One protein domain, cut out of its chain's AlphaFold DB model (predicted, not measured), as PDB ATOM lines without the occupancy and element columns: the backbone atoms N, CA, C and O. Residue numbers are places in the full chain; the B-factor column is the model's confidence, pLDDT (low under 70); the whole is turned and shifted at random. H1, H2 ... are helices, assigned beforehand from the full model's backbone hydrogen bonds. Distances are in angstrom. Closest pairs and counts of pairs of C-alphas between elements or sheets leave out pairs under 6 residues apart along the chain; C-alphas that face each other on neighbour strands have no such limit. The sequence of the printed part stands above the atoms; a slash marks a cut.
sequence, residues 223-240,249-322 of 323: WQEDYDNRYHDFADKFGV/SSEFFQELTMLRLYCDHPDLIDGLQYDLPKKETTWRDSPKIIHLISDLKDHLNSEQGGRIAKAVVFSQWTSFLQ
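What this domain is: This is residues 223 to 240 and 249 to 322 of the 323 residues of the protein "Helicase ATP-binding domain-containing protein" of Puccinia graminis f. sp. tritici (UniProt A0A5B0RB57). H1 and H2 lie side by side as an antiparallel pair at one end of an elongated model, and H3 reaches away from the end of H2 as an arm; beyond it residues 302 to 307 stick out at the tip, and the unnamed tail folds back toward the pair. The printed part has 92 residues with three named helices, in the order H1, H2, H3, and no named strand: all helix. It is loose, with a radius of gyration of the C-alphas of 16.9 A, spanning 55 by 30 by 22 A.

Where its parts are: Find C-alpha 223 at (33.557, -42.637, 18.772); from there H1, residues 223 to 238, runs 21.8 A. H2, residues 249 to 264, runs 23.0 A. H3, residues 287 to 301, runs 21.2 A to C-alpha 301 at (30.176, -13.091, 28.551).

How they stand to each other: Look at Phe 238 and Phe 252, the closest C-alphas of H1 and H2, 7.0 A apart: these helices touch, at a shallow tilt of 20 degrees, opposite ways. H2 and H3 are close but not clearly touching, the closest C-alphas being those of Asp 264 and Lys 288, 6.6 A apart. H1 and H3 are apart. In H1, H2 and H3 every O i to N i+4 pair is within hydrogen-bond range.

The domain as a whole: Residues 241 to 248 are not printed; C-alphas 240 and 249 are 14.5 A apart across the cut. The link from H2 to H3 is long, 22 residues. Residues 303 to 307 have pLDDT under 70.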
ATOM      1  N   TRP A 223      32.112 -42.865  18.690       93.00
ATOM      2  CA  TRP A 223      33.557 -42.637  18.772       93.00
ATOM      3  C   TRP A 223      34.174 -43.209  20.041       93.00
ATOM      4  O   TRP A 223      35.357 -43.542  20.049       93.00
ATOM      5  N   GLN A 224      33.388 -43.304  21.115       92.81
ATOM      6  CA  GLN A 224      33.846 -43.883  22.369       92.81
ATOM      7  C   GLN A 224      34.124 -45.380  22.214       92.81
ATOM      8  O   GLN A 224      35.229 -45.815  22.524       92.81
ATOM      9  N   GLU A 225      33.167 -46.139  21.676       93.44
ATOM     10  CA  GLU A 225      33.333 -47.578  21.453       93.44
ATOM     11  C   GLU A 225      34.529 -47.886  20.531       93.44
ATOM     12  O   GLU A 225      35.366 -48.730  20.854       93.44
ATOM     13  N   ASP A 226      34.667 -47.169  19.409       94.19
ATOM     14  CA  ASP A 226      35.796 -47.366  18.487       94.19
ATOM     15  C   ASP A 226      37.145 -46.986  19.126       94.19
ATOM     16  O   ASP A 226      38.134 -47.700  18.947       94.19
ATOM     17  N   TYR A 227      37.194 -45.910  19.919       94.06
ATOM     18  CA  TYR A 227      38.399 -45.546  20.664       94.06
ATOM     19  C   TYR A 227      38.797 -46.626  21.673       94.06
ATOM     20  O   TYR A 227      39.967 -47.008  21.722       94.06
ATOM     21  N   ASP A 228      37.841 -47.131  22.456       94.38
ATOM     22  CA  ASP A 228      38.097 -48.143  23.480       94.38
ATOM     23  C   ASP A 228      38.618 -49.441  22.846       94.38
ATOM     24  O   ASP A 228      39.581 -50.027  23.342       94.38
ATOM     25  N   ASN A 229      38.061 -49.854  21.704       94.06
ATOM     26  CA  ASN A 229      38.557 -51.005  20.945       94.06
ATOM     27  C   ASN A 229      40.014 -50.805  20.494       94.06
ATOM     28  O   ASN A 229      40.868 -51.653  20.753       94.06
ATOM     29  N   ARG A 230      40.338 -49.649  19.900       93.31
ATOM     30  CA  ARG A 230      41.714 -49.331  19.470       93.31
ATOM     31  C   ARG A 230      42.686 -49.217  20.635       93.31
ATOM     32  O   ARG A 230      43.856 -49.571  20.503       93.31
ATOM     33  N   TYR A 231      42.228 -48.689  21.765       94.00
ATOM     34  CA  TYR A 231      43.031 -48.598  22.973       94.00
ATOM     35  C   TYR A 231      43.365 -49.990  23.518       94.00
ATOM     36  O   TYR A 231      44.520 -50.227  23.871       94.00
ATOM     37  N   HIS A 232      42.398 -50.913  23.543       93.44
ATOM     38  CA  HIS A 232      42.648 -52.304  23.921       93.44
ATOM     39  C   HIS A 232      43.635 -52.975  22.960       93.44
ATOM     40  O   HIS A 232      44.636 -53.518  23.424       93.44
ATOM     41  N   ASP A 233      43.450 -52.833  21.644       91.31
ATOM     42  CA  ASP A 233      44.395 -53.357  20.646       91.31
ATOM     43  C   ASP A 233      45.815 -52.799  20.851       91.31
ATOM     44  O   ASP A 233      46.814 -53.523  20.780       91.31
ATOM     45  N   PHE A 234      45.931 -51.500  21.136       92.50
ATOM     46  CA  PHE A 234      47.206 -50.858  21.448       92.50
ATOM     47  C   PHE A 234      47.821 -51.399  22.745       92.50
ATOM     48  O   PHE A 234      49.027 -51.656  22.797       92.50
ATOM     49  N   ALA A 235      47.014 -51.577  23.793       91.19
ATOM     50  CA  ALA A 235      47.455 -52.106  25.078       91.19
ATOM     51  C   ALA A 235      47.918 -53.565  24.964       91.19
ATOM     52  O   ALA A 235      48.944 -53.916  25.546       91.19
ATOM     53  N   ASP A 236      47.256 -54.383  24.152       88.81
ATOM     54  CA  ASP A 236      47.661 -55.768  23.905       88.81
ATOM     55  C   ASP A 236      48.980 -55.842  23.120       88.81
ATOM     56  O   ASP A 236      49.870 -56.637  23.442       88.81
ATOM     57  N   LYS A 237      49.160 -54.968  22.120       87.44
ATOM     58  CA  LYS A 237      50.389 -54.908  21.311       87.44
ATOM     59  C   LYS A 237      51.591 -54.336  22.072       87.44
ATOM     60  O   LYS A 237      52.713 -54.835  21.932       87.44
ATOM     61  N   PHE A 238      51.386 -53.273  22.852       89.19
ATOM     62  CA  PHE A 238      52.468 -52.429  23.382       89.19
ATOM     63  C   PHE A 238      52.454 -52.229  24.902       89.19
ATOM     64  O   PHE A 238      53.361 -51.588  25.441       89.19
ATOM     65  N   GLY A 239      51.460 -52.764  25.606       82.88
ATOM     66  CA  GLY A 239      51.323 -52.647  27.053       82.88
ATOM     67  C   GLY A 239      52.458 -53.311  27.830       82.88
ATOM     68  O   GLY A 239      53.233 -54.119  27.315       82.88
ATOM     69  N   VAL A 240      52.566 -52.952  29.110       77.69
ATOM     70  CA  VAL A 240      53.616 -53.458  30.012       77.69
ATOM     71  C   VAL A 240      53.477 -54.965  30.251       77.69
ATOM     72  O   VAL A 240      54.486 -55.646  30.414       77.69
ATOM     73  N   SER A 249      59.338 -49.754  17.078       87.38
ATOM     74  CA  SER A 249      59.206 -48.423  17.661       87.38
ATOM     75  C   SER A 249      58.420 -47.463  16.773       87.38
ATOM     76  O   SER A 249      57.728 -46.594  17.298       87.38
ATOM     77  N   SER A 250      58.507 -47.613  15.450       89.50
ATOM     78  CA  SER A 250      57.775 -46.768  14.510       89.50
ATOM     79  C   SER A 250      56.268 -47.008  14.602       89.50
ATOM     80  O   SER A 250      55.511 -46.047  14.732       89.50
ATOM     81  N   GLU A 251      55.845 -48.276  14.609       89.56
ATOM     82  CA  GLU A 251      54.434 -48.673  14.718       89.56
ATOM     83  C   GLU A 251      53.805 -48.157  16.021       89.56
ATOM     84  O   GLU A 251      52.747 -47.532  16.002       89.56
ATOM     85  N   PHE A 252      54.503 -48.302  17.148       91.31
ATOM     86  CA  PHE A 252      54.049 -47.763  18.434       91.31
ATOM     87  C   PHE A 252      53.818 -46.255  18.405       91.31
ATOM     88  O   PHE A 252      52.796 -45.777  18.891       91.31
ATOM     89  N   PHE A 253      54.777 -45.480  17.879       92.12
ATOM     90  CA  PHE A 253      54.630 -44.026  17.845       92.12
ATOM     91  C   PHE A 253      53.518 -43.601  16.891       92.12
ATOM     92  O   PHE A 253      52.859 -42.595  17.159       92.12
ATOM     93  N   GLN A 254      53.291 -44.354  15.816       91.50
ATOM     94  CA  GLN A 254      52.192 -44.124  14.889       91.50
ATOM     95  C   GLN A 254      50.834 -44.361  15.560       91.50
ATOM     96  O   GLN A 254      50.015 -43.444  15.589       91.50
ATOM     97  N   GLU A 255      50.629 -45.522  16.186       92.00
ATOM     98  CA  GLU A 255      49.382 -45.865  16.888       92.00
ATOM     99  C   GLU A 255      49.133 -44.943  18.095       92.00
ATOM    100  O   GLU A 255      48.035 -44.420  18.277       92.00
ATOM    101  N   LEU A 256      50.173 -44.634  18.881       93.88
ATOM    102  CA  LEU A 256      50.074 -43.677  19.988       93.88
ATOM    103  C   LEU A 256      49.700 -42.276  19.492       93.88
ATOM    104  O   LEU A 256      48.955 -41.555  20.157       93.88
ATOM    105  N   THR A 257      50.233 -41.854  18.344       93.75
ATOM    106  CA  THR A 257      49.874 -40.563  17.745       93.75
ATOM    107  C   THR A 257      48.430 -40.578  17.259       93.75
ATOM    108  O   THR A 257      47.712 -39.622  17.540       93.75
ATOM    109  N   MET A 258      47.984 -41.663  16.621       93.94
ATOM    110  CA  MET A 258      46.594 -41.841  16.201       93.94
ATOM    111  C   MET A 258      45.638 -41.742  17.395       93.94
ATOM    112  O   MET A 258      44.750 -40.896  17.367       93.94
ATOM    113  N   LEU A 259      45.877 -42.479  18.488       94.38
ATOM    114  CA  LEU A 259      45.035 -42.409  19.692       94.38
ATOM    115  C   LEU A 259      44.963 -40.987  20.267       94.38
ATOM    116  O   LEU A 259      43.905 -40.538  20.703       94.38
ATOM    117  N   ARG A 260      46.076 -40.243  20.247       94.75
ATOM    118  CA  ARG A 260      46.107 -38.847  20.713       94.75
ATOM    119  C   ARG A 260      45.290 -37.915  19.819       94.75
ATOM    120  O   ARG A 260      44.588 -37.065  20.356       94.75
ATOM    121  N   LEU A 261      45.387 -38.068  18.497       93.31
ATOM    122  CA  LEU A 261      44.589 -37.308  17.528       93.31
ATOM    123  C   LEU A 261      43.100 -37.634  17.678       93.31
ATOM    124  O   LEU A 261      42.280 -36.722  17.708       93.31
ATOM    125  N   TYR A 262      42.772 -38.911  17.886       92.69
ATOM    126  CA  TYR A 262      41.413 -39.386  18.144       92.69
ATOM    127  C   TYR A 262      40.786 -38.686  19.354       92.69
ATOM    128  O   TYR A 262      39.651 -38.214  19.297       92.69
ATOM    129  N   CYS A 263      41.543 -38.557  20.453       92.31
ATOM    130  CA  CYS A 263      41.092 -37.829  21.639       92.31
ATOM    131  C   CYS A 263      40.815 -36.341  21.379       92.31
ATOM    132  O   CYS A 263      40.115 -35.715  22.176       92.31
ATOM    133  N   ASP A 264      41.418 -35.744  20.350       93.44
ATOM    134  CA  ASP A 264      41.195 -34.349  19.981       93.44
ATOM    135  C   ASP A 264      39.987 -34.225  19.048       93.44
ATOM    136  O   ASP A 264      39.008 -33.575  19.416       93.44
ATOM    137  N   HIS A 265      40.025 -34.864  17.878       92.81
ATOM    138  CA  HIS A 265      38.910 -34.920  16.931       92.81
ATOM    139  C   HIS A 265      39.129 -36.062  15.911       92.81
ATOM    140  O   HIS A 265      40.228 -36.148  15.359       92.81
ATOM    141  N   PRO A 266      38.115 -36.889  15.579       90.88
ATOM    142  CA  PRO A 266      38.276 -38.025  14.657       90.88
ATOM    143  C   PRO A 266      38.795 -37.651  13.259       90.88
ATOM    144  O   PRO A 266      39.622 -38.356  12.697       90.88
ATOM    145  N   ASP A 267      38.376 -36.502  12.726       90.50
ATOM    146  CA  ASP A 267      38.820 -35.962  11.422       90.50
ATOM    147  C   ASP A 267      40.325 -35.653  11.325       90.50
ATOM    148  O   ASP A 267      40.863 -35.450  10.242       90.50
ATOM    149  N   LEU A 268      41.035 -35.606  12.457       91.12
ATOM    150  CA  LEU A 268      42.491 -35.447  12.455       91.12
ATOM    151  C   LEU A 268      43.228 -36.725  12.036       91.12
ATOM    152  O   LEU A 268      44.445 -36.691  11.841       91.12
ATOM    153  N   ILE A 269      42.517 -37.847  11.960       90.75
ATOM    154  CA  ILE A 269      43.054 -39.152  11.597       90.75
ATOM    155  C   ILE A 269      42.941 -39.329  10.087       90.75
ATOM    156  O   ILE A 269      41.939 -38.973   9.472       90.75
ATOM    157  N   ASP A 270      43.969 -39.922   9.487       85.44
ATOM    158  CA  ASP A 270      43.940 -40.264   8.070       85.44
ATOM    159  C   ASP A 270      42.930 -41.394   7.804       85.44
ATOM    160  O   ASP A 270      43.206 -42.570   8.054       85.44
ATOM    161  N   GLY A 271      41.758 -41.030   7.277       81.44
ATOM    162  CA  GLY A 271      40.695 -41.969   6.912       81.44
ATOM    163  C   GLY A 271      41.034 -42.900   5.739       81.44
ATOM    164  O   GLY A 271      40.279 -43.831   5.470       81.44
ATOM    165  N   LEU A 272      42.150 -42.686   5.027       83.12
ATOM    166  CA  LEU A 272      42.673 -43.667   4.065       83.12
ATOM    167  C   LEU A 272      43.436 -44.791   4.767       83.12
ATOM    168  O   LEU A 272      43.525 -45.901   4.241       83.12
ATOM    169  N   GLN A 273      44.013 -44.485   5.927       84.81
ATOM    170  CA  GLN A 273      44.801 -45.424   6.707       84.81
ATOM    171  C   GLN A 273      43.950 -46.173   7.740       84.81
ATOM    172  O   GLN A 273      44.196 -47.353   7.991       84.81
ATOM    173  N   TYR A 274      42.969 -45.501   8.339       86.06
ATOM    174  CA  TYR A 274      42.150 -46.045   9.416       86.06
ATOM    175  C   TYR A 274      40.674 -46.056   9.023       86.06
ATOM    176  O   TYR A 274      40.126 -45.039   8.604       86.06
ATOM    177  N   ASP A 275      40.023 -47.206   9.197       88.94
ATOM    178  CA  ASP A 275      38.580 -47.334   8.992       88.94
ATOM    179  C   ASP A 275      37.843 -46.740  10.196       88.94
ATOM    180  O   ASP A 275      37.965 -47.265  11.302       88.94
ATOM    181  N   LEU A 276      37.156 -45.613  10.001       89.44
ATOM    182  CA  LEU A 276      36.452 -44.876  11.053       89.44
ATOM    183  C   LEU A 276      34.946 -45.190  11.036       89.44
ATOM    184  O   LEU A 276      34.368 -45.379   9.963       89.44
ATOM    185  N   PRO A 277      34.258 -45.144  12.195       88.44
ATOM    186  CA  PRO A 277      32.838 -45.493  12.289       88.44
ATOM    187  C   PRO A 277      31.905 -44.541  11.516       88.44
ATOM    188  O   PRO A 277      30.782 -44.919  11.178       88.44
ATOM    189  N   LYS A 278      32.347 -43.314  11.203       85.62
ATOM    190  CA  LYS A 278      31.647 -42.384  10.301       85.62
ATOM    191  C   LYS A 278      32.608 -41.834   9.250       85.62
ATOM    192  O   LYS A 278      33.736 -41.473   9.571       85.62
ATOM    193  N   LYS A 279      32.119 -41.704   8.010       79.75
ATOM    194  CA  LYS A 279      32.864 -41.079   6.899       79.75
ATOM    195  C   LYS A 279      32.808 -39.554   6.911       79.75
ATOM    196  O   LYS A 279      33.735 -38.913   6.438       79.75
ATOM    197  N   GLU A 280      31.716 -38.994   7.419       85.88
ATOM    198  CA  GLU A 280      31.546 -37.553   7.580       85.88
ATOM    199  C   GLU A 280      31.575 -37.223   9.068       85.88
ATOM    200  O   GLU A 280      30.834 -37.807   9.865       85.88
ATOM    201  N   THR A 281      32.454 -36.296   9.430       88.75
ATOM    202  CA  THR A 281      32.605 -35.784  10.788       88.75
ATOM    203  C   THR A 281      32.125 -34.339  10.847       88.75
ATOM    204  O   THR A 281      32.040 -33.623   9.848       88.75
ATOM    205  N   THR A 282      31.781 -33.897  12.044       90.25
ATOM    206  CA  THR A 282      31.416 -32.520  12.352       90.25
ATOM    207  C   THR A 282      32.186 -32.076  13.584       90.25
ATOM    208  O   THR A 282      32.541 -32.901  14.417       90.25
ATOM    209  N   TRP A 283      32.346 -30.768  13.792       89.94
ATOM    210  CA  TRP A 283      32.999 -30.240  15.001       89.94
ATOM    211  C   TRP A 283      32.365 -30.735  16.320       89.94
ATOM    212  O   TRP A 283      33.007 -30.722  17.370       89.94
ATOM    213  N   ARG A 284      31.098 -31.182  16.281       90.00
ATOM    214  CA  ARG A 284      30.366 -31.755  17.424       90.00
ATOM    215  C   ARG A 284      30.788 -33.183  17.767       90.00
ATOM    216  O   ARG A 284      30.402 -33.695  18.811       90.00
ATOM    217  N   ASP A 285      31.566 -33.825  16.913       91.69
ATOM    218  CA  ASP A 285      32.152 -35.129  17.194       91.69
ATOM    219  C   ASP A 285      33.386 -35.014  18.111       91.69
ATOM    220  O   ASP A 285      33.890 -36.028  18.580       91.69
ATOM    221  N   SER A 286      33.838 -33.792  18.440       93.44
ATOM    222  CA  SER A 286      34.821 -33.548  19.502       93.44
ATOM    223  C   SER A 286      34.165 -32.986  20.771       93.44
ATOM    224  O   SER A 286      33.764 -31.813  20.801       93.44
ATOM    225  N   PRO A 287      34.144 -33.755  21.875       92.94
ATOM    226  CA  PRO A 287      33.733 -33.247  23.181       92.94
ATOM    227  C   PRO A 287      34.587 -32.062  23.634       92.94
ATOM    228  O   PRO A 287      34.081 -31.157  24.292       92.94
ATOM    229  N   LYS A 288      35.876 -32.037  23.256       93.81
ATOM    230  CA  LYS A 288      36.790 -30.939  23.586       93.81
ATOM    231  C   LYS A 288      36.377 -29.643  22.907       93.81
ATOM    232  O   LYS A 288      36.377 -28.612  23.572       93.81
ATOM    233  N   ILE A 289      36.005 -29.680  21.623       93.81
ATOM    234  CA  ILE A 289      35.522 -28.485  20.914       93.81
ATOM    235  C   ILE A 289      34.182 -28.032  21.498       93.81
ATOM    236  O   ILE A 289      34.016 -26.845  21.773       93.81
ATOM    237  N   ILE A 290      33.244 -28.957  21.744       93.25
ATOM    238  CA  ILE A 290      31.947 -28.621  22.355       93.25
ATOM    239  C   ILE A 290      32.147 -27.917  23.697       93.25
ATOM    240  O   ILE A 290      31.606 -26.829  23.907       93.25
ATOM    241  N   HIS A 291      32.943 -28.522  24.579       93.44
ATOM    242  CA  HIS A 291      33.234 -27.977  25.897       93.44
ATOM    243  C   HIS A 291      33.940 -26.623  25.794       93.44
ATOM    244  O   HIS A 291      33.489 -25.649  26.384       93.44
ATOM    245  N   LEU A 292      34.992 -26.527  24.973       92.75
ATOM    246  CA  LEU A 292      35.738 -25.288  24.762       92.75
ATOM    247  C   LEU A 292      34.831 -24.154  24.271       92.75
ATOM    248  O   LEU A 292      34.919 -23.044  24.780       92.75
ATOM    249  N   ILE A 293      33.956 -24.405  23.294       92.19
ATOM    250  CA  ILE A 293      33.046 -23.378  22.773       92.19
ATOM    251  C   ILE A 293      32.030 -22.951  23.835       92.19
ATOM    252  O   ILE A 293      31.697 -21.765  23.896       92.19
ATOM    253  N   SER A 294      31.529 -23.883  24.651       90.94
ATOM    254  CA  SER A 294      30.626 -23.557  25.761       90.94
ATOM    255  C   SER A 294      31.326 -22.666  26.786       90.94
ATOM    256  O   SER A 294      30.889 -21.541  27.024       90.94
ATOM    257  N   ASP A 295      32.479 -23.108  27.284       89.69
ATOM    258  CA  ASP A 295      33.270 -22.390  28.281       89.69
ATOM    259  C   ASP A 295      33.727 -21.022  27.791       89.69
ATOM    260  O   ASP A 295      33.685 -20.042  28.531       89.69
ATOM    261  N   LEU A 296      34.162 -20.920  26.532       90.00
ATOM    262  CA  LEU A 296      34.571 -19.644  25.960       90.00
ATOM    263  C   LEU A 296      33.398 -18.675  25.872       90.00
ATOM    264  O   LEU A 296      33.591 -17.493  26.144       90.00
ATOM    265  N   LYS A 297      32.193 -19.136  25.518       88.69
ATOM    266  CA  LYS A 297      31.006 -18.272  25.509       88.69
ATOM    267  C   LYS A 297      30.708 -17.755  26.909       88.69
ATOM    268  O   LYS A 297      30.557 -16.548  27.077       88.69
ATOM    269  N   ASP A 298      30.693 -18.636  27.901       86.50
ATOM    270  CA  ASP A 298      30.415 -18.257  29.287       86.50
ATOM    271  C   ASP A 298      31.498 -17.317  29.837       86.50
ATOM    272  O   ASP A 298      31.198 -16.281  30.435       86.50
ATOM    273  N   HIS A 299      32.768 -17.605  29.546       85.69
ATOM    274  CA  HIS A 299      33.901 -16.788  29.962       85.69
ATOM    275  C   HIS A 299      33.906 -15.406  29.303       85.69
ATOM    276  O   HIS A 299      34.111 -14.402  29.986       85.69
ATOM    277  N   LEU A 300      33.676 -15.325  27.993       85.06
ATOM    278  CA  LEU A 300      33.665 -14.056  27.257       85.06
ATOM    279  C   LEU A 300      32.465 -13.178  27.631       85.06
ATOM    280  O   LEU A 300      32.582 -11.955  27.584       85.06
ATOM    281  N   ASN A 301      31.351 -13.792  28.038       82.88
ATOM    282  CA  ASN A 301      30.176 -13.091  28.551       82.88
ATOM    283  C   ASN A 301      30.321 -12.668  30.023       82.88
ATOM    284  O   ASN A 301      29.523 -11.866  30.505       82.88
ATOM    285  N   SER A 302      31.321 -13.181  30.747       77.81
ATOM    286  CA  SER A 302      31.567 -12.781  32.132       77.81
ATOM    287  C   SER A 302      32.171 -11.369  32.196       77.81
ATOM    288  O   SER A 302      33.250 -11.097  31.664       77.81
ATOM    289  N   GLU A 303      31.478 -10.437  32.854       62.97
ATOM    290  CA  GLU A 303      32.014  -9.097  33.099       62.97
ATOM    291  C   GLU A 303      33.102  -9.146  34.176       62.97
ATOM    292  O   GLU A 303      32.833  -9.287  35.368       62.97
ATOM    293  N   GLN A 304      34.360  -8.963  33.772       65.69
ATOM    294  CA  GLN A 304      35.470  -8.791  34.708       65.69
ATOM    295  C   GLN A 304      35.796  -7.305  34.874       65.69
ATOM    296  O   GLN A 304      36.731  -6.777  34.270       65.69
ATOM    297  N   GLY A 305      34.998  -6.608  35.690       61.34
ATOM    298  CA  GLY A 305      35.292  -5.237  36.128       61.34
ATOM    299  C   GLY A 305      35.426  -4.226  34.980       61.34
ATOM    300  O   GLY A 305      36.367  -3.431  34.966       61.34
ATOM    301  N   GLY A 306      34.523  -4.286  33.995       65.56
ATOM    302  CA  GLY A 306      34.503  -3.372  32.846       65.56
ATOM    303  C   GLY A 306      35.550  -3.667  31.765       65.56
ATOM    304  O   GLY A 306      35.786  -2.830  30.893       65.56
ATOM    305  N   ARG A 307      36.204  -4.837  31.802       69.94
ATOM    306  CA  ARG A 307      37.123  -5.301  30.755       69.94
ATOM    307  C   ARG A 307      36.582  -6.556  30.085       69.94
ATOM    308  O   ARG A 307      36.085  -7.456  30.751       69.94
ATOM    309  N   ILE A 308      36.742  -6.613  28.764       73.94
ATOM    310  CA  ILE A 308      36.430  -7.795  27.956       73.94
ATOM    311  C   ILE A 308      37.374  -8.922  28.388       73.94
ATOM    312  O   ILE A 308      38.600  -8.756  28.327       73.94
ATOM    313  N   ALA A 309      36.808 -10.045  28.831       82.38
ATOM    314  CA  ALA A 309      37.568 -11.243  29.149       82.38
ATOM    315  C   ALA A 309      38.311 -11.741  27.897       82.38
ATOM    316  O   ALA A 309      37.825 -11.624  26.772       82.38
ATOM    317  N   LYS A 310      39.531 -12.251  28.069       86.06
ATOM    318  CA  LYS A 310      40.354 -12.750  26.960       86.06
ATOM    319  C   LYS A 310      40.794 -14.165  27.263       86.06
ATOM    320  O   LYS A 310      41.382 -14.412  28.313       86.06
ATOM    321  N   ALA A 311      40.590 -15.048  26.297       89.25
ATOM    322  CA  ALA A 311      41.060 -16.419  26.352       89.25
ATOM    323  C   ALA A 311      42.213 -16.638  25.368       89.25
ATOM    324  O   ALA A 311      42.295 -15.992  24.321       89.25
ATOM    325  N   VAL A 312      43.105 -17.562  25.716       90.88
ATOM    326  CA  VAL A 312      44.172 -18.040  24.835       90.88
ATOM    327  C   VAL A 312      44.062 -19.555  24.776       90.88
ATOM    328  O   VAL A 312      44.163 -20.217  25.808       90.88
ATOM    329  N   VAL A 313      43.853 -20.087  23.575       91.31
ATOM    330  CA  VAL A 313      43.728 -21.525  23.326       91.31
ATOM    331  C   VAL A 313      45.048 -22.042  22.771       91.31
ATOM    332  O   VAL A 313      45.602 -21.473  21.831       91.31
ATOM    333  N   PHE A 314      45.555 -23.119  23.361       92.12
ATOM    334  CA  PHE A 314      46.754 -23.807  22.896       92.12
ATOM    335  C   PHE A 314      46.371 -25.191  22.378       92.12
ATOM    336  O   PHE A 314      45.601 -25.899  23.018       92.12
ATOM    337  N   SER A 315      46.957 -25.588  21.254       92.25
ATOM    338  CA  SER A 315      46.874 -26.948  20.725       92.25
ATOM    339  C   SER A 315      48.243 -27.364  20.204       92.25
ATOM    340  O   SER A 315      49.031 -26.524  19.762       92.25
ATOM    341  N   GLN A 316      48.526 -28.662  20.258       90.62
ATOM    342  CA  GLN A 316      49.707 -29.226  19.616       90.62
ATOM    343  C   GLN A 316      49.531 -29.335  18.092       90.62
ATOM    344  O   GLN A 316      50.518 -29.275  17.360       90.62
ATOM    345  N   TRP A 317      48.290 -29.474  17.619       90.88
ATOM    346  CA  TRP A 317      47.961 -29.699  16.215       90.88
ATOM    347  C   TRP A 317      47.311 -28.456  15.616       90.88
ATOM    348  O   TRP A 317      46.286 -27.980  16.104       90.88
ATOM    349  N   THR A 318      47.900 -27.929  14.543       89.12
ATOM    350  CA  THR A 318      47.373 -26.742  13.854       89.12
ATOM    351  C   THR A 318      46.045 -27.019  13.164       89.12
ATOM    352  O   THR A 318      45.203 -26.131  13.134       89.12
ATOM    353  N   SER A 319      45.839 -28.237  12.660       88.88
ATOM    354  CA  SER A 319      44.573 -28.682  12.064       88.88
ATOM    355  C   SER A 319      43.421 -28.643  13.067       88.88
ATOM    356  O   SER A 319      42.338 -28.195  12.720       88.88
ATOM    357  N   PHE A 320      43.664 -28.987  14.335       91.62
ATOM    358  CA  PHE A 320      42.643 -28.872  15.382       91.62
ATOM    359  C   PHE A 320      42.216 -27.419  15.641       91.62
ATOM    360  O   PHE A 320      41.075 -27.168  15.991       91.62
ATOM    361  N   LEU A 321      43.121 -26.448  15.459       90.19
ATOM    362  CA  LEU A 321      42.788 -25.023  15.592       90.19
ATOM    363  C   LEU A 321      42.049 -24.456  14.370       90.19
ATOM    364  O   LEU A 321      41.568 -23.328  14.437       90.19
ATOM    365  N   GLN A 322      42.036 -25.177  13.245       87.94
ATOM    366  CA  GLN A 322      41.333 -24.773  12.024       87.94
ATOM    367  C   GLN A 322      39.867 -25.228  12.006       87.94
ATOM    368  O   GLN A 322      39.093 -24.662  11.236       87.94
TER     369      GLN A 322